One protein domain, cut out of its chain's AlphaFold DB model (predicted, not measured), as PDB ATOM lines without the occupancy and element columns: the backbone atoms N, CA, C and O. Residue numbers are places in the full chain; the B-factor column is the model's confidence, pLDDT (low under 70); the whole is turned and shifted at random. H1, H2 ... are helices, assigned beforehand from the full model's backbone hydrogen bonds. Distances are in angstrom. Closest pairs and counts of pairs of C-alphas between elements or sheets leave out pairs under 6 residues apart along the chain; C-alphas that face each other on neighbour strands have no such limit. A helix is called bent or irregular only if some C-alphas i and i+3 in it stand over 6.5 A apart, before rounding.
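Overview. This is residues 122 to 153 and 621 to 706 of the 716 residues of an uncharacterized protein of marine sediment metagenome (UniProt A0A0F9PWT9). The longest helix, H6, and the kinked helix H5 make a V on one side of H2, which stands in the middle and is crossed by H5. On the other side H4 reaches out as an arm to the short H3 at the far end, with the short H1 near H2 and H4; residues 627 to 632 and 699 to 706 stick out. The printed part has 118 residues with six named helices, H1 to H6 in chain order, and no named strand; the class is all helix. The whole is only just loose, close to compact, with a radius of gyration of the C-alphas of 16.3 A and spans of 51 by 35 by 26 A.

Arrangement. Start at H6, residues 683 to 705; with H5, residues 663 to 679, it forms a helical hairpin, two helices running opposite ways, at a steep tilt of 43 degrees. They only just touch, with 3 pairs of C-alphas within 8 A, the closest those of Asp 677 and Phe 686 at 6.4 A. H2, residues 136 to 151, is near H6 and touches H5, the closest C-alphas being those of Gly 148 and Cys 671, 4.8 A apart; at 71 degrees they are only just about perpendicular. Residues 147 to 151 of H2 touch H4, residues 630 to 649, the closest C-alphas being those of Trp 151 and Phe 644 at 4.3 A. H1, residues 122 to 127, only just touches H4, with 3 pairs of C-alphas within 8 A, the closest those of Leu 124 and Leu 636 at 7.4 A. H3, residues 621 to 628, is close to but not clearly touching H4; the closest C-alphas, those of Val 626 and Met 633, are 7.6 A apart. H4 and H6 are apart. Every O i to N i+4 pair is within hydrogen-bond range in H1, H3 and H6, against 11 of 12 in H2, 14 of 16 in H4 and 11 of 13 in H5.

Along the chain. Find C-alpha 683 at (16.719, -36.020, 0.941); from there H6 runs 33.1 A to C-alpha 705 at (40.066, -59.285, -1.642). H5 measures 23.8 A, has a kink of 54 degrees near residue 670 and is irregular, with C-alphas 668 and 671 7.5 A apart. H2 measures 22.9 A. H4, from C-alpha 630 at (-7.588, -57.226, -15.949), measures 27.7 A, has a kink of 50 degrees near residue 643 and is irregular, with C-alphas 645 and 648 8.3 A apart. H1 measures 9.0 A and H3 10.5 A.

Size, cuts and confidence. The C-alphas of Glu 628 and Asn 705, the two farthest apart, are 52.7 A apart. Residues 154 to 620 are not printed, and C-alphas 153 and 621 are 36.5 A apart across the cut. The link from H4 to H5, residues 650 to 662, is long. The mean pLDDT of the printed part is 91.0, and no printed residue is under 70.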
ATOM      1  N   LYS A 122       6.900 -44.602  -5.567       95.25
ATOM      2  CA  LYS A 122       6.950 -45.257  -4.250       95.25
ATOM      3  C   LYS A 122       5.752 -46.175  -4.004       95.25
ATOM      4  O   LYS A 122       5.915 -47.300  -3.530       95.25
ATOM      5  N   GLN A 123       4.549 -45.723  -4.360       93.75
ATOM      6  CA  GLN A 123       3.333 -46.533  -4.277       93.75
ATOM      7  C   GLN A 123       3.378 -47.685  -5.285       93.75
ATOM      8  O   GLN A 123       3.091 -48.823  -4.916       93.75
ATOM      9  N   LEU A 124       3.821 -47.409  -6.516       92.56
ATOM     10  CA  LEU A 124       3.996 -48.409  -7.563       92.56
ATOM     11  C   LEU A 124       4.921 -49.547  -7.114       92.56
ATOM     12  O   LEU A 124       4.559 -50.709  -7.236       92.56
ATOM     13  N   ILE A 125       6.081 -49.234  -6.537       91.38
ATOM     14  CA  ILE A 125       7.070 -50.215  -6.060       91.38
ATOM     15  C   ILE A 125       6.516 -51.102  -4.938       91.38
ATOM     16  O   ILE A 125       6.846 -52.293  -4.867       91.38
ATOM     17  N   LYS A 126       5.651 -50.553  -4.077       88.19
ATOM     18  CA  LYS A 126       4.986 -51.313  -3.009       88.19
ATOM     19  C   LYS A 126       4.000 -52.341  -3.557       88.19
ATOM     20  O   LYS A 126       3.895 -53.425  -2.993       88.19
ATOM     21  N   VAL A 127       3.287 -52.020  -4.638       87.44
ATOM     22  CA  VAL A 127       2.285 -52.921  -5.239       87.44
ATOM     23  C   VAL A 127       2.850 -53.792  -6.363       87.44
ATOM     24  O   VAL A 127       2.302 -54.857  -6.641       87.44
ATOM     25  N   PHE A 128       3.955 -53.382  -6.989       84.75
ATOM     26  CA  PHE A 128       4.666 -54.139  -8.011       84.75
ATOM     27  C   PHE A 128       5.500 -55.241  -7.363       84.75
ATOM     28  O   PHE A 128       6.354 -54.967  -6.521       84.75
ATOM     29  N   ASN A 129       5.253 -56.490  -7.763       77.44
ATOM     30  CA  ASN A 129       5.902 -57.683  -7.220       77.44
ATOM     31  C   ASN A 129       6.040 -57.657  -5.675       77.44
ATOM     32  O   ASN A 129       7.156 -57.578  -5.147       77.44
ATOM     33  N   PRO A 130       4.921 -57.638  -4.920       78.69
ATOM     34  CA  PRO A 130       4.900 -57.354  -3.480       78.69
ATOM     35  C   PRO A 130       5.297 -58.580  -2.638       78.69
ATOM     36  O   PRO A 130       4.589 -58.974  -1.716       78.69
ATOM     37  N   LEU A 131       6.413 -59.211  -3.000       72.88
ATOM     38  CA  LEU A 131       7.009 -60.314  -2.261       72.88
ATOM     39  C   LEU A 131       7.808 -59.787  -1.070       72.88
ATOM     40  O   LEU A 131       8.458 -58.749  -1.158       72.88
ATOM     41  N   GLU A 132       7.761 -60.523   0.027       70.94
ATOM     42  CA  GLU A 132       8.599 -60.359   1.204       70.94
ATOM     43  C   GLU A 132      10.021 -60.813   0.889       70.94
ATOM     44  O   GLU A 132      10.234 -61.786   0.156       70.94
ATOM     45  N   HIS A 133      10.988 -60.111   1.469       75.06
ATOM     46  CA  HIS A 133      12.408 -60.351   1.287       75.06
ATOM     47  C   HIS A 133      13.114 -60.261   2.641       75.06
ATOM     48  O   HIS A 133      12.727 -59.450   3.478       75.06
ATOM     49  N   THR A 134      14.166 -61.053   2.861       70.12
ATOM     50  CA  THR A 134      14.944 -61.007   4.118       70.12
ATOM     51  C   THR A 134      15.675 -59.682   4.332       70.12
ATOM     52  O   THR A 134      16.074 -59.383   5.448       70.12
ATOM     53  N   ASP A 135      15.871 -58.920   3.256       80.75
ATOM     54  CA  ASP A 135      16.393 -57.553   3.264       80.75
ATOM     55  C   ASP A 135      15.475 -56.672   2.406       80.75
ATOM     56  O   ASP A 135      15.506 -56.730   1.173       80.75
ATOM     57  N   GLU A 136      14.625 -55.882   3.055       84.69
ATOM     58  CA  GLU A 136      13.661 -55.019   2.373       84.69
ATOM     59  C   GLU A 136      14.342 -53.976   1.471       84.69
ATOM     60  O   GLU A 136      13.874 -53.743   0.352       84.69
ATOM     61  N   ARG A 137      15.480 -53.406   1.897       90.81
ATOM     62  CA  ARG A 137      16.217 -52.400   1.112       90.81
ATOM     63  C   ARG A 137      16.765 -53.014  -0.167       90.81
ATOM     64  O   ARG A 137      16.583 -52.435  -1.237       90.81
ATOM     65  N   THR A 138      17.343 -54.215  -0.084       89.25
ATOM     66  CA  THR A 138      17.770 -54.957  -1.281       89.25
ATOM     67  C   THR A 138      16.601 -55.182  -2.238       89.25
ATOM     68  O   THR A 138      16.744 -55.013  -3.449       89.25
ATOM     69  N   TRP A 139      15.426 -55.549  -1.731       87.75
ATOM     70  CA  TRP A 139      14.286 -55.830  -2.598       87.75
ATOM     71  C   TRP A 139      13.750 -54.591  -3.307       87.75
ATOM     72  O   TRP A 139      13.463 -54.638  -4.506       87.75
ATOM     73  N   ILE A 140      13.660 -53.472  -2.586       92.94
ATOM     74  CA  ILE A 140      13.322 -52.171  -3.166       92.94
ATOM     75  C   ILE A 140      14.362 -51.798  -4.225       92.94
ATOM     76  O   ILE A 140      13.985 -51.482  -5.354       92.94
ATOM     77  N   PHE A 141      15.653 -51.931  -3.909       94.31
ATOM     78  CA  PHE A 141      16.739 -51.689  -4.854       94.31
ATOM     79  C   PHE A 141      16.596 -52.532  -6.125       94.31
ATOM     80  O   PHE A 141      16.644 -51.971  -7.211       94.31
ATOM     81  N   LEU A 142      16.352 -53.844  -6.028       89.94
ATOM     82  CA  LEU A 142      16.194 -54.714  -7.202       89.94
ATOM     83  C   LEU A 142      14.988 -54.319  -8.068       89.94
ATOM     84  O   LEU A 142      15.029 -54.476  -9.286       89.94
ATOM     85  N   LYS A 143      13.911 -53.789  -7.479       91.50
ATOM     86  CA  LYS A 143      12.778 -53.259  -8.255       91.50
ATOM     87  C   LYS A 143      13.134 -51.944  -8.946       91.50
ATOM     88  O   LYS A 143      12.867 -51.795 -10.136       91.50
ATOM     89  N   LEU A 144      13.753 -51.009  -8.227       94.50
ATOM     90  CA  LEU A 144      14.174 -49.711  -8.767       94.50
ATOM     91  C   LEU A 144      15.235 -49.870  -9.850       94.50
ATOM     92  O   LEU A 144      15.145 -49.243 -10.897       94.50
ATOM     93  N   GLN A 145      16.182 -50.777  -9.642       92.75
ATOM     94  CA  GLN A 145      17.175 -51.189 -10.619       92.75
ATOM     95  C   GLN A 145      16.504 -51.699 -11.895       92.75
ATOM     96  O   GLN A 145      16.881 -51.281 -12.993       92.75
ATOM     97  N   ALA A 146      15.495 -52.564 -11.767       89.06
ATOM     98  CA  ALA A 146      14.796 -53.138 -12.907       89.06
ATOM     99  C   ALA A 146      14.041 -52.067 -13.720       89.06
ATOM    100  O   ALA A 146      14.064 -52.121 -14.950       89.06
ATOM    101  N   ILE A 147      13.454 -51.063 -13.053       90.88
ATOM    102  CA  ILE A 147      12.763 -49.932 -13.696       90.88
ATOM    103  C   ILE A 147      13.750 -48.915 -14.289       90.88
ATOM    104  O   ILE A 147      13.632 -48.561 -15.461       90.88
ATOM    105  N   GLY A 148      14.735 -48.468 -13.510       91.19
ATOM    106  CA  GLY A 148      15.732 -47.471 -13.903       91.19
ATOM    107  C   GLY A 148      16.505 -47.887 -15.145       91.19
ATOM    108  O   GLY A 148      16.534 -47.158 -16.132       91.19
ATOM    109  N   SER A 149      17.025 -49.118 -15.146       89.38
ATOM    110  CA  SER A 149      17.734 -49.681 -16.306       89.38
ATOM    111  C   SER A 149      16.846 -49.930 -17.528       89.38
ATOM    112  O   SER A 149      17.357 -50.146 -18.624       89.38
ATOM    113  N   LYS A 150      15.519 -49.924 -17.373       87.12
ATOM    114  CA  LYS A 150      14.610 -49.977 -18.519       87.12
ATOM    115  C   LYS A 150      14.351 -48.592 -19.109       87.12
ATOM    116  O   LYS A 150      14.173 -48.475 -20.315       87.12
ATOM    117  N   TRP A 151      14.318 -47.559 -18.275       86.56
ATOM    118  CA  TRP A 151      14.143 -46.180 -18.726       86.56
ATOM    119  C   TRP A 151      15.401 -45.627 -19.403       86.56
ATOM    120  O   TRP A 151      15.320 -45.104 -20.512       86.56
ATOM    121  N   LYS A 152      16.560 -45.778 -18.757       85.38
ATOM    122  CA  LYS A 152      17.851 -45.269 -19.230       85.38
ATOM    123  C   LYS A 152      18.899 -46.377 -19.163       85.38
ATOM    124  O   LYS A 152      18.913 -47.160 -18.215       85.38
ATOM    125  N   GLY A 153      19.773 -46.442 -20.167       85.81
ATOM    126  CA  GLY A 153      20.780 -47.496 -20.286       85.81
ATOM    127  C   GLY A 153      21.748 -47.521 -19.101       85.81
ATOM    128  O   GLY A 153      22.579 -46.622 -18.968       85.81
ATOM    129  N   GLU A 621      -6.578 -70.991 -13.560       73.31
ATOM    130  CA  GLU A 621      -6.771 -70.082 -12.416       73.31
ATOM    131  C   GLU A 621      -6.131 -68.717 -12.685       73.31
ATOM    132  O   GLU A 621      -6.760 -67.685 -12.495       73.31
ATOM    133  N   ALA A 622      -4.906 -68.692 -13.215       77.94
ATOM    134  CA  ALA A 622      -4.231 -67.459 -13.599       77.94
ATOM    135  C   ALA A 622      -5.004 -66.701 -14.684       77.94
ATOM    136  O   ALA A 622      -5.036 -65.477 -14.656       77.94
ATOM    137  N   LYS A 623      -5.620 -67.404 -15.645       80.75
ATOM    138  CA  LYS A 623      -6.443 -66.774 -16.684       80.75
ATOM    139  C   LYS A 623      -7.716 -66.170 -16.091       80.75
ATOM    140  O   LYS A 623      -8.003 -65.024 -16.411       80.75
ATOM    141  N   GLN A 624      -8.415 -66.896 -15.221       82.69
ATOM    142  CA  GLN A 624      -9.610 -66.403 -14.536       82.69
ATOM    143  C   GLN A 624      -9.288 -65.192 -13.651       82.69
ATOM    144  O   GLN A 624      -9.925 -64.152 -13.764       82.69
ATOM    145  N   ILE A 625      -8.220 -65.269 -12.855       82.12
ATOM    146  CA  ILE A 625      -7.751 -64.147 -12.031       82.12
ATOM    147  C   ILE A 625      -7.415 -62.938 -12.903       82.12
ATOM    148  O   ILE A 625      -7.776 -61.814 -12.569       82.12
ATOM    149  N   VAL A 626      -6.737 -63.148 -14.034       85.50
ATOM    150  CA  VAL A 626      -6.456 -62.068 -14.989       85.50
ATOM    151  C   VAL A 626      -7.740 -61.521 -15.607       85.50
ATOM    152  O   VAL A 626      -7.774 -60.339 -15.911       85.50
ATOM    153  N   GLU A 627      -8.775 -62.332 -15.821       85.62
ATOM    154  CA  GLU A 627     -10.078 -61.866 -16.308       85.62
ATOM    155  C   GLU A 627     -10.777 -60.974 -15.281       85.62
ATOM    156  O   GLU A 627     -11.212 -59.884 -15.644       85.62
ATOM    157  N   GLU A 628     -10.793 -61.384 -14.015       87.50
ATOM    158  CA  GLU A 628     -11.398 -60.644 -12.901       87.50
ATOM    159  C   GLU A 628     -10.622 -59.361 -12.546       87.50
ATOM    160  O   GLU A 628     -11.216 -58.379 -12.116       87.50
ATOM    161  N   ASN A 629      -9.300 -59.342 -12.755       86.69
ATOM    162  CA  ASN A 629      -8.409 -58.252 -12.326       86.69
ATOM    163  C   ASN A 629      -7.713 -57.552 -13.510       86.69
ATOM    164  O   ASN A 629      -6.658 -56.931 -13.347       86.69
ATOM    165  N   PHE A 630      -8.262 -57.675 -14.725       86.31
ATOM    166  CA  PHE A 630      -7.588 -57.226 -15.949       86.31
ATOM    167  C   PHE A 630      -7.253 -55.734 -15.914       86.31
ATOM    168  O   PHE A 630      -6.127 -55.354 -16.238       86.31
ATOM    169  N   GLU A 631      -8.204 -54.891 -15.503       86.81
ATOM    170  CA  GLU A 631      -8.016 -53.438 -15.484       86.81
ATOM    171  C   GLU A 631      -7.040 -52.989 -14.385       86.81
ATOM    172  O   GLU A 631      -6.253 -52.072 -14.617       86.81
ATOM    173  N   GLU A 632      -6.976 -53.674 -13.238       87.12
ATOM    174  CA  GLU A 632      -5.959 -53.406 -12.209       87.12
ATOM    175  C   GLU A 632      -4.548 -53.733 -12.721       87.12
ATOM    176  O   GLU A 632      -3.632 -52.912 -12.629       87.12
ATOM    177  N   MET A 633      -4.367 -54.918 -13.318       87.81
ATOM    178  CA  MET A 633      -3.083 -55.326 -13.900       87.81
ATOM    179  C   MET A 633      -2.668 -54.413 -15.052       87.81
ATOM    180  O   MET A 633      -1.496 -54.053 -15.176       87.81
ATOM    181  N   LYS A 634      -3.631 -54.005 -15.879       87.88
ATOM    182  CA  LYS A 634      -3.425 -53.035 -16.950       87.88
ATOM    183  C   LYS A 634      -3.005 -51.690 -16.384       87.88
ATOM    184  O   LYS A 634      -2.027 -51.142 -16.868       87.88
ATOM    185  N   THR A 635      -3.655 -51.199 -15.331       90.12
ATOM    186  CA  THR A 635      -3.277 -49.958 -14.639       90.12
ATOM    187  C   THR A 635      -1.847 -50.037 -14.110       90.12
ATOM    188  O   THR A 635      -1.050 -49.126 -14.335       90.12
ATOM    189  N   LEU A 636      -1.477 -51.155 -13.482       89.62
ATOM    190  CA  LEU A 636      -0.117 -51.390 -13.000       89.62
ATOM    191  C   LEU A 636       0.906 -51.374 -14.149       89.62
ATOM    192  O   LEU A 636       1.942 -50.717 -14.055       89.62
ATOM    193  N   ALA A 637       0.591 -52.040 -15.261       89.88
ATOM    194  CA  ALA A 637       1.432 -52.057 -16.452       89.88
ATOM    195  C   ALA A 637       1.548 -50.673 -17.112       89.88
ATOM    196  O   ALA A 637       2.644 -50.281 -17.507       89.88
ATOM    197  N   LYS A 638       0.454 -49.906 -17.197       91.50
ATOM    198  CA  LYS A 638       0.450 -48.535 -17.725       91.50
ATOM    199  C   LYS A 638       1.329 -47.599 -16.890       91.50
ATOM    200  O   LYS A 638       2.076 -46.817 -17.476       91.50
ATOM    201  N   ASN A 639       1.305 -47.725 -15.559       93.25
ATOM    202  CA  ASN A 639       2.192 -46.966 -14.669       93.25
ATOM    203  C   ASN A 639       3.658 -47.363 -14.860       93.25
ATOM    204  O   ASN A 639       4.508 -46.491 -15.007       93.25
ATOM    205  N   LEU A 640       3.972 -48.662 -14.931       91.50
ATOM    206  CA  LEU A 640       5.338 -49.112 -15.234       91.50
ATOM    207  C   LEU A 640       5.834 -48.517 -16.560       91.50
ATOM    208  O   LEU A 640       6.905 -47.918 -16.602       91.50
ATOM    209  N   VAL A 641       5.020 -48.592 -17.620       89.69
ATOM    210  CA  VAL A 641       5.355 -48.013 -18.931       89.69
ATOM    211  C   VAL A 641       5.444 -46.487 -18.891       89.69
ATOM    212  O   VAL A 641       6.260 -45.914 -19.615       89.69
ATOM    213  N   TYR A 642       4.662 -45.817 -18.041       93.44
ATOM    214  CA  TYR A 642       4.803 -44.384 -17.801       93.44
ATOM    215  C   TYR A 642       6.197 -44.051 -17.271       93.44
ATOM    216  O   TYR A 642       6.894 -43.256 -17.904       93.44
ATOM    217  N   TYR A 643       6.638 -44.695 -16.185       93.56
ATOM    218  CA  TYR A 643       7.960 -44.439 -15.604       93.56
ATOM    219  C   TYR A 643       9.102 -44.883 -16.525       93.56
ATOM    220  O   TYR A 643      10.122 -44.205 -16.575       93.56
ATOM    221  N   PHE A 644       8.919 -45.924 -17.346       89.44
ATOM    222  CA  PHE A 644       9.899 -46.291 -18.382       89.44
ATOM    223  C   PHE A 644      10.107 -45.205 -19.445       89.44
ATOM    224  O   PHE A 644      11.111 -45.239 -20.147       89.44
ATOM    225  N   LYS A 645       9.168 -44.264 -19.597       87.12
ATOM    226  CA  LYS A 645       9.209 -43.220 -20.633       87.12
ATOM    227  C   LYS A 645       9.335 -41.798 -20.089       87.12
ATOM    228  O   LYS A 645       9.697 -40.907 -20.846       87.12
ATOM    229  N   ASN A 646       8.993 -41.571 -18.822       91.12
ATOM    230  CA  ASN A 646       8.792 -40.230 -18.268       91.12
ATOM    231  C   ASN A 646       9.515 -39.999 -16.933       91.12
ATOM    232  O   ASN A 646       9.201 -39.029 -16.252       91.12
ATOM    233  N   MET A 647      10.470 -40.851 -16.537       91.00
ATOM    234  CA  MET A 647      11.152 -40.711 -15.237       91.00
ATOM    235  C   MET A 647      11.816 -39.338 -15.055       91.00
ATOM    236  O   MET A 647      11.795 -38.794 -13.960       91.00
ATOM    237  N   ASN A 648      12.322 -38.732 -16.135       93.06
ATOM    238  CA  ASN A 648      12.912 -37.389 -16.119       93.06
ATOM    239  C   ASN A 648      11.961 -36.294 -15.608       93.06
ATOM    240  O   ASN A 648      12.433 -35.287 -15.089       93.06
ATOM    241  N   LYS A 649      10.644 -36.469 -15.776       94.69
ATOM    242  CA  LYS A 649       9.627 -35.503 -15.332       94.69
ATOM    243  C   LYS A 649       9.363 -35.573 -13.828       94.69
ATOM    244  O   LYS A 649       8.748 -34.666 -13.289       94.69
ATOM    245  N   GLU A 650       9.814 -36.639 -13.175       96.06
ATOM    246  CA  GLU A 650       9.497 -36.954 -11.781       96.06
ATOM    247  C   GLU A 650      10.710 -36.796 -10.852       96.06
ATOM    248  O   GLU A 650      10.607 -37.070  -9.661       96.06
ATOM    249  N   LEU A 651      11.869 -36.390 -11.384       96.56
ATOM    250  CA  LEU A 651      13.096 -36.226 -10.603       96.56
ATOM    251  C   LEU A 651      12.956 -35.075  -9.601       96.56
ATOM    252  O   LEU A 651      12.752 -33.924  -9.995       96.56
ATOM    253  N   HIS A 652      13.172 -35.375  -8.323       97.19
ATOM    254  CA  HIS A 652      13.298 -34.399  -7.244       97.19
ATOM    255  C   HIS A 652      14.646 -33.671  -7.288       97.19
ATOM    256  O   HIS A 652      14.751 -32.551  -6.793       97.19
ATOM    257  N   LYS A 653      15.661 -34.277  -7.923       96.44
ATOM    258  CA  LYS A 653      17.030 -33.744  -8.049       96.44
ATOM    259  C   LYS A 653      17.715 -33.599  -6.689       96.44
ATOM    260  O   LYS A 653      18.351 -32.582  -6.407       96.44
ATOM    261  N   TYR A 654      17.599 -34.633  -5.863       98.19
ATOM    262  CA  TYR A 654      18.256 -34.681  -4.564       98.19
ATOM    263  C   TYR A 654      19.778 -34.570  -4.697       98.19
ATOM    264  O   TYR A 654      20.391 -34.953  -5.703       98.19
ATOM    265  N   ASN A 655      20.407 -34.041  -3.652       96.94
ATOM    266  CA  ASN A 655      21.852 -33.929  -3.567       96.94
ATOM    267  C   ASN A 655      22.488 -35.328  -3.578       96.94
ATOM    268  O   ASN A 655      22.125 -36.193  -2.789       96.94
ATOM    269  N   ARG A 656      23.463 -35.548  -4.466       96.38
ATOM    270  CA  ARG A 656      24.104 -36.861  -4.685       96.38
ATOM    271  C   ARG A 656      25.490 -36.985  -4.050       96.38
ATOM    272  O   ARG A 656      26.219 -37.925  -4.356       96.38
ATOM    273  N   SER A 657      25.890 -36.032  -3.210       94.44
ATOM    274  CA  SER A 657      27.246 -35.946  -2.641       94.44
ATOM    275  C   SER A 657      27.619 -37.139  -1.758       94.44
ATOM    276  O   SER A 657      28.799 -37.473  -1.660       94.44
ATOM    277  N   LYS A 658      26.631 -37.814  -1.158       96.31
ATOM    278  CA  LYS A 658      26.846 -39.015  -0.342       96.31
ATOM    279  C   LYS A 658      27.256 -40.242  -1.156       96.31
ATOM    280  O   LYS A 658      27.789 -41.182  -0.577       96.31
ATOM    281  N   LEU A 659      27.042 -40.262  -2.472       96.81
ATOM    282  CA  LEU A 659      27.413 -41.397  -3.313       96.81
ATOM    283  C   LEU A 659      28.914 -41.384  -3.638       96.81
ATOM    284  O   LEU A 659      29.444 -40.411  -4.171       96.81
ATOM    285  N   MET A 660      29.597 -42.503  -3.396       95.81
ATOM    286  CA  MET A 660      31.046 -42.617  -3.603       95.81
ATOM    287  C   MET A 660      31.453 -42.891  -5.058       95.81
ATOM    288  O   MET A 660      32.634 -42.784  -5.397       95.81
ATOM    289  N   LEU A 661      30.511 -43.289  -5.920       95.56
ATOM    290  CA  LEU A 661      30.788 -43.558  -7.330       95.56
ATOM    291  C   LEU A 661      31.181 -42.259  -8.050       95.56
ATOM    292  O   LEU A 661      30.510 -41.234  -7.936       95.56
ATOM    293  N   LYS A 662      32.264 -42.314  -8.833       93.44
ATOM    294  CA  LYS A 662      32.821 -41.178  -9.589       93.44
ATOM    295  C   LYS A 662      33.065 -41.548 -11.053       93.44
ATOM    296  O   LYS A 662      33.147 -42.730 -11.392       93.44
ATOM    297  N   GLY A 663      33.211 -40.532 -11.906       92.81
ATOM    298  CA  GLY A 663      33.517 -40.690 -13.332       92.81
ATOM    299  C   GLY A 663      32.526 -41.607 -14.054       92.81
ATOM    300  O   GLY A 663      31.334 -41.609 -13.743       92.81
ATOM    301  N   ARG A 664      33.037 -42.443 -14.968       92.19
ATOM    302  CA  ARG A 664      32.230 -43.387 -15.762       92.19
ATOM    303  C   ARG A 664      31.380 -44.331 -14.915       92.19
ATOM    304  O   ARG A 664      30.237 -44.576 -15.272       92.19
ATOM    305  N   LYS A 665      31.870 -44.794 -13.756       94.44
ATOM    306  CA  LYS A 665      31.065 -45.637 -12.852       94.44
ATOM    307  C   LYS A 665      29.773 -44.954 -12.422       94.44
ATOM    308  O   LYS A 665      28.738 -45.604 -12.366       94.44
ATOM    309  N   ARG A 666      29.847 -43.664 -12.078       94.00
ATOM    310  CA  ARG A 666      28.669 -42.896 -11.673       94.00
ATOM    311  C   ARG A 666      27.712 -42.772 -12.843       94.00
ATOM    312  O   ARG A 666      26.569 -43.182 -12.716       94.00
ATOM    313  N   ILE A 667      28.222 -42.288 -13.972       92.12
ATOM    314  CA  ILE A 667      27.467 -42.074 -15.208       92.12
ATOM    315  C   ILE A 667      26.714 -43.348 -15.626       92.12
ATOM    316  O   ILE A 667      25.500 -43.337 -15.809       92.12
ATOM    317  N   ASN A 668      27.407 -44.485 -15.645       93.56
ATOM    318  CA  ASN A 668      26.847 -45.783 -16.008       93.56
ATOM    319  C   ASN A 668      25.825 -46.343 -15.000       93.56
ATOM    320  O   ASN A 668      25.094 -47.283 -15.323       93.56
ATOM    321  N   PHE A 669      25.755 -45.781 -13.791       95.12
ATOM    322  CA  PHE A 669      24.808 -46.160 -12.737       95.12
ATOM    323  C   PHE A 669      23.687 -45.133 -12.523       95.12
ATOM    324  O   PHE A 669      22.768 -45.388 -11.743       95.12
ATOM    325  N   GLU A 670      23.725 -43.998 -13.232       93.31
ATOM    326  CA  GLU A 670      22.771 -42.888 -13.099       93.31
ATOM    327  C   GLU A 670      21.320 -43.347 -13.224       93.31
ATOM    328  O   GLU A 670      20.488 -42.919 -12.437       93.31
ATOM    329  N   CYS A 671      21.019 -44.303 -14.109       92.94
ATOM    330  CA  CYS A 671      19.657 -44.809 -14.277       92.94
ATOM    331  C   CYS A 671      19.046 -45.376 -12.981       92.94
ATOM    332  O   CYS A 671      17.836 -45.306 -12.782       92.94
ATOM    333  N   VAL A 672      19.865 -45.970 -12.105       95.62
ATOM    334  CA  VAL A 672      19.413 -46.529 -10.824       95.62
ATOM    335  C   VAL A 672      19.300 -45.423  -9.778       95.62
ATOM    336  O   VAL A 672      18.344 -45.415  -9.010       95.62
ATOM    337  N   ILE A 673      20.238 -44.474  -9.782       96.94
ATOM    338  CA  ILE A 673      20.232 -43.310  -8.883       96.94
ATOM    339  C   ILE A 673      18.996 -42.447  -9.145       96.94
ATOM    340  O   ILE A 673      18.298 -42.083  -8.207       96.94
ATOM    341  N   ASP A 674      18.686 -42.187 -10.412       97.06
ATOM    342  CA  ASP A 674      17.496 -41.460 -10.851       97.06
ATOM    343  C   ASP A 674      16.206 -42.182 -10.426       97.06
ATOM    344  O   ASP A 674      15.278 -41.554  -9.926       97.06
ATOM    345  N   ALA A 675      16.150 -43.513 -10.541       97.06
ATOM    346  CA  ALA A 675      14.998 -44.275 -10.057       97.06
ATOM    347  C   ALA A 675      14.833 -44.180  -8.528       97.06
ATOM    348  O   ALA A 675      13.707 -44.117  -8.038       97.06
ATOM    349  N   ILE A 676      15.940 -44.154  -7.776       98.06
ATOM    350  CA  ILE A 676      15.936 -43.942  -6.320       98.06
ATOM    351  C   ILE A 676      15.506 -42.511  -5.979       98.06
ATOM    352  O   ILE A 676      14.720 -42.336  -5.053       98.06
ATOM    353  N   ASP A 677      15.960 -41.511  -6.734       98.25
ATOM    354  CA  ASP A 677      15.580 -40.101  -6.580       98.25
ATOM    355  C   ASP A 677      14.058 -39.943  -6.673       98.25
ATOM    356  O   ASP A 677      13.438 -39.476  -5.720       98.25
ATOM    357  N   VAL A 678      13.447 -40.467  -7.742       97.94
ATOM    358  CA  VAL A 678      11.985 -40.455  -7.937       97.94
ATOM    359  C   VAL A 678      11.245 -41.276  -6.869       97.94
ATOM    360  O   VAL A 678      10.092 -40.994  -6.538       97.94
ATOM    361  N   TYR A 679      11.867 -42.333  -6.343       97.81
ATOM    362  CA  TYR A 679      11.261 -43.180  -5.317       97.81
ATOM    363  C   TYR A 679      11.219 -42.511  -3.941       97.81
ATOM    364  O   TYR A 679      10.222 -42.655  -3.229       97.81
ATOM    365  N   CYS A 680      12.295 -41.834  -3.547       97.88
ATOM    366  CA  CYS A 680      12.436 -41.266  -2.211       97.88
ATOM    367  C   CYS A 680      11.489 -40.080  -2.019       97.88
ATOM    368  O   CYS A 680      11.178 -39.348  -2.951       97.88
ATOM    369  N   SER A 681      11.011 -39.900  -0.790       96.44
ATOM    370  CA  SER A 681      10.117 -38.794  -0.427       96.44
ATOM    371  C   SER A 681      10.851 -37.631   0.246       96.44
ATOM    372  O   SER A 681      10.243 -36.600   0.517       96.44
ATOM    373  N   SER A 682      12.137 -37.804   0.561       98.12
ATOM    374  CA  SER A 682      12.981 -36.804   1.214       98.12
ATOM    375  C   SER A 682      14.455 -37.000   0.850       98.12
ATOM    376  O   SER A 682      14.851 -38.080   0.404       98.12
ATOM    377  N   GLN A 683      15.263 -35.962   1.090       98.38
ATOM    378  CA  GLN A 683      16.719 -36.020   0.941       98.38
ATOM    379  C   GLN A 683      17.346 -37.057   1.884       98.38
ATOM    380  O   GLN A 683      18.253 -37.766   1.465       98.38
ATOM    381  N   ASP A 684      16.846 -37.190   3.115       98.25
ATOM    382  CA  ASP A 684      17.398 -38.129   4.099       98.25
ATOM    383  C   ASP A 684      17.210 -39.587   3.658       98.25
ATOM    384  O   ASP A 684      18.149 -40.380   3.682       98.25
ATOM    385  N   GLU A 685      16.015 -39.936   3.164       97.88
ATOM    386  CA  GLU A 685      15.743 -41.270   2.609       97.88
ATOM    387  C   GLU A 685      16.628 -41.559   1.384       97.88
ATOM    388  O   GLU A 685      17.136 -42.672   1.219       97.88
ATOM    389  N   PHE A 686      16.849 -40.549   0.538       98.50
ATOM    390  CA  PHE A 686      17.749 -40.655  -0.606       98.50
ATOM    391  C   PHE A 686      19.208 -40.864  -0.171       98.50
ATOM    392  O   PHE A 686      19.891 -41.750  -0.695       98.50
ATOM    393  N   ASP A 687      19.675 -40.105   0.821       98.44
ATOM    394  CA  ASP A 687      21.018 -40.209   1.390       98.44
ATOM    395  C   ASP A 687      21.258 -41.589   2.016       98.44
ATOM    396  O   ASP A 687      22.318 -42.181   1.797       98.44
ATOM    397  N   GLU A 688      20.267 -42.153   2.713       98.00
ATOM    398  CA  GLU A 688      20.326 -43.527   3.223       98.00
ATOM    399  C   GLU A 688      20.539 -44.554   2.104       98.00
ATOM    400  O   GLU A 688      21.338 -45.484   2.261       98.00
ATOM    401  N   PHE A 689      19.871 -44.397   0.957       97.94
ATOM    402  CA  PHE A 689      20.102 -45.262  -0.202       97.94
ATOM    403  C   PHE A 689      21.502 -45.080  -0.792       97.94
ATOM    404  O   PHE A 689      22.137 -46.072  -1.158       97.94
ATOM    405  N   MET A 690      22.007 -43.846  -0.882       98.19
ATOM    406  CA  MET A 690      23.360 -43.587  -1.387       98.19
ATOM    407  C   MET A 690      24.425 -44.225  -0.486       98.19
ATOM    408  O   MET A 690      25.357 -44.860  -0.985       98.19
ATOM    409  N   LEU A 691      24.266 -44.113   0.837       97.94
ATOM    410  CA  LEU A 691      25.139 -44.767   1.815       97.94
ATOM    411  C   LEU A 691      25.048 -46.292   1.717       97.94
ATOM    412  O   LEU A 691      26.078 -46.961   1.647       97.94
ATOM    413  N   TRP A 692      23.838 -46.841   1.605       97.38
ATOM    414  CA  TRP A 692      23.646 -48.277   1.419       97.38
ATOM    415  C   TRP A 692      24.318 -48.786   0.132       97.38
ATOM    416  O   TRP A 692      25.005 -49.808   0.166       97.38
ATOM    417  N   ILE A 693      24.212 -48.059  -0.990       97.62
ATOM    418  CA  ILE A 693      24.923 -48.392  -2.239       97.62
ATOM    419  C   ILE A 693      26.435 -48.419  -2.006       97.62
ATOM    420  O   ILE A 693      27.097 -49.367  -2.434       97.62
ATOM    421  N   ASN A 694      26.988 -47.416  -1.315       97.75
ATOM    422  CA  ASN A 694      28.414 -47.391  -0.986       97.75
ATOM    423  C   ASN A 694      28.823 -48.643  -0.208       97.75
ATOM    424  O   ASN A 694      29.851 -49.246  -0.512       97.75
ATOM    425  N   ASP A 695      28.006 -49.070   0.752       96.94
ATOM    426  CA  ASP A 695      28.276 -50.268   1.541       96.94
ATOM    427  C   ASP A 695      28.218 -51.542   0.695       96.94
ATOM    428  O   ASP A 695      29.047 -52.428   0.887       96.94
ATOM    429  N   ARG A 696      27.313 -51.646  -0.290       95.94
ATOM    430  CA  ARG A 696      27.289 -52.783  -1.235       95.94
ATOM    431  C   ARG A 696      28.500 -52.797  -2.178       95.94
ATOM    432  O   ARG A 696      28.988 -53.871  -2.532       95.94
ATOM    433  N   VAL A 697      29.008 -51.629  -2.578       96.44
ATOM    434  CA  VAL A 697      30.243 -51.498  -3.380       96.44
ATOM    435  C   VAL A 697      31.478 -51.877  -2.556       96.44
ATOM    436  O   VAL A 697      32.372 -52.576  -3.043       96.44
ATOM    437  N   LYS A 698      31.530 -51.453  -1.289       95.44
ATOM    438  CA  LYS A 698      32.581 -51.858  -0.347       95.44
ATOM    439  C   LYS A 698      32.530 -53.358  -0.083       95.44
ATOM    440  O   LYS A 698      33.559 -54.004  -0.217       95.44
ATOM    441  N   ALA A 699      31.349 -53.915   0.183       91.56
ATOM    442  CA  ALA A 699      31.159 -55.348   0.399       91.56
ATOM    443  C   ALA A 699      31.647 -56.184  -0.792       91.56
ATOM    444  O   ALA A 699      32.309 -57.197  -0.595       91.56
ATOM    445  N   TYR A 700      31.409 -55.724  -2.028       93.75
ATOM    446  CA  TYR A 700      31.990 -56.358  -3.213       93.75
ATOM    447  C   TYR A 700      33.519 -56.350  -3.179       93.75
ATOM    448  O   TYR A 700      34.151 -57.375  -3.402       93.75
ATOM    449  N   THR A 701      34.113 -55.194  -2.878       91.06
ATOM    450  CA  THR A 701      35.572 -55.033  -2.833       91.06
ATOM    451  C   THR A 701      36.193 -55.924  -1.756       91.06
ATOM    452  O   THR A 701      37.192 -56.589  -2.016       91.06
ATOM    453  N   THR A 702      35.574 -55.994  -0.576       89.62
ATOM    454  CA  THR A 702      35.965 -56.908   0.500       89.62
ATOM    455  C   THR A 702      35.891 -58.361   0.032       89.62
ATOM    456  O   THR A 702      36.895 -59.058   0.094       89.62
ATOM    457  N   MET A 703      34.759 -58.788  -0.539       89.12
ATOM    458  CA  MET A 703      34.553 -60.162  -1.022       89.12
ATOM    459  C   MET A 703      35.579 -60.597  -2.083       89.12
ATOM    460  O   MET A 703      35.976 -61.759  -2.118       89.12
ATOM    461  N   VAL A 704      36.035 -59.684  -2.946       87.19
ATOM    462  CA  VAL A 704      37.066 -59.989  -3.954       87.19
ATOM    463  C   VAL A 704      38.459 -60.141  -3.331       87.19
ATOM    464  O   VAL A 704      39.239 -60.985  -3.791       87.19
ATOM    465  N   ASN A 705      38.761 -59.340  -2.305       83.25
ATOM    466  CA  ASN A 705      40.066 -59.285  -1.642       83.25
ATOM    467  C   ASN A 705      40.242 -60.329  -0.528       83.25
ATOM    468  O   ASN A 705      41.375 -60.611  -0.149       83.25
ATOM    469  N   GLU A 706      39.157 -60.894   0.003       73.50
ATOM    470  CA  GLU A 706      39.221 -62.014   0.945       73.50
ATOM    471  C   GLU A 706      39.834 -63.251   0.262       73.50
ATOM    472  O   GLU A 706      39.407 -63.668  -0.822       73.50
TER     473      GLU A 706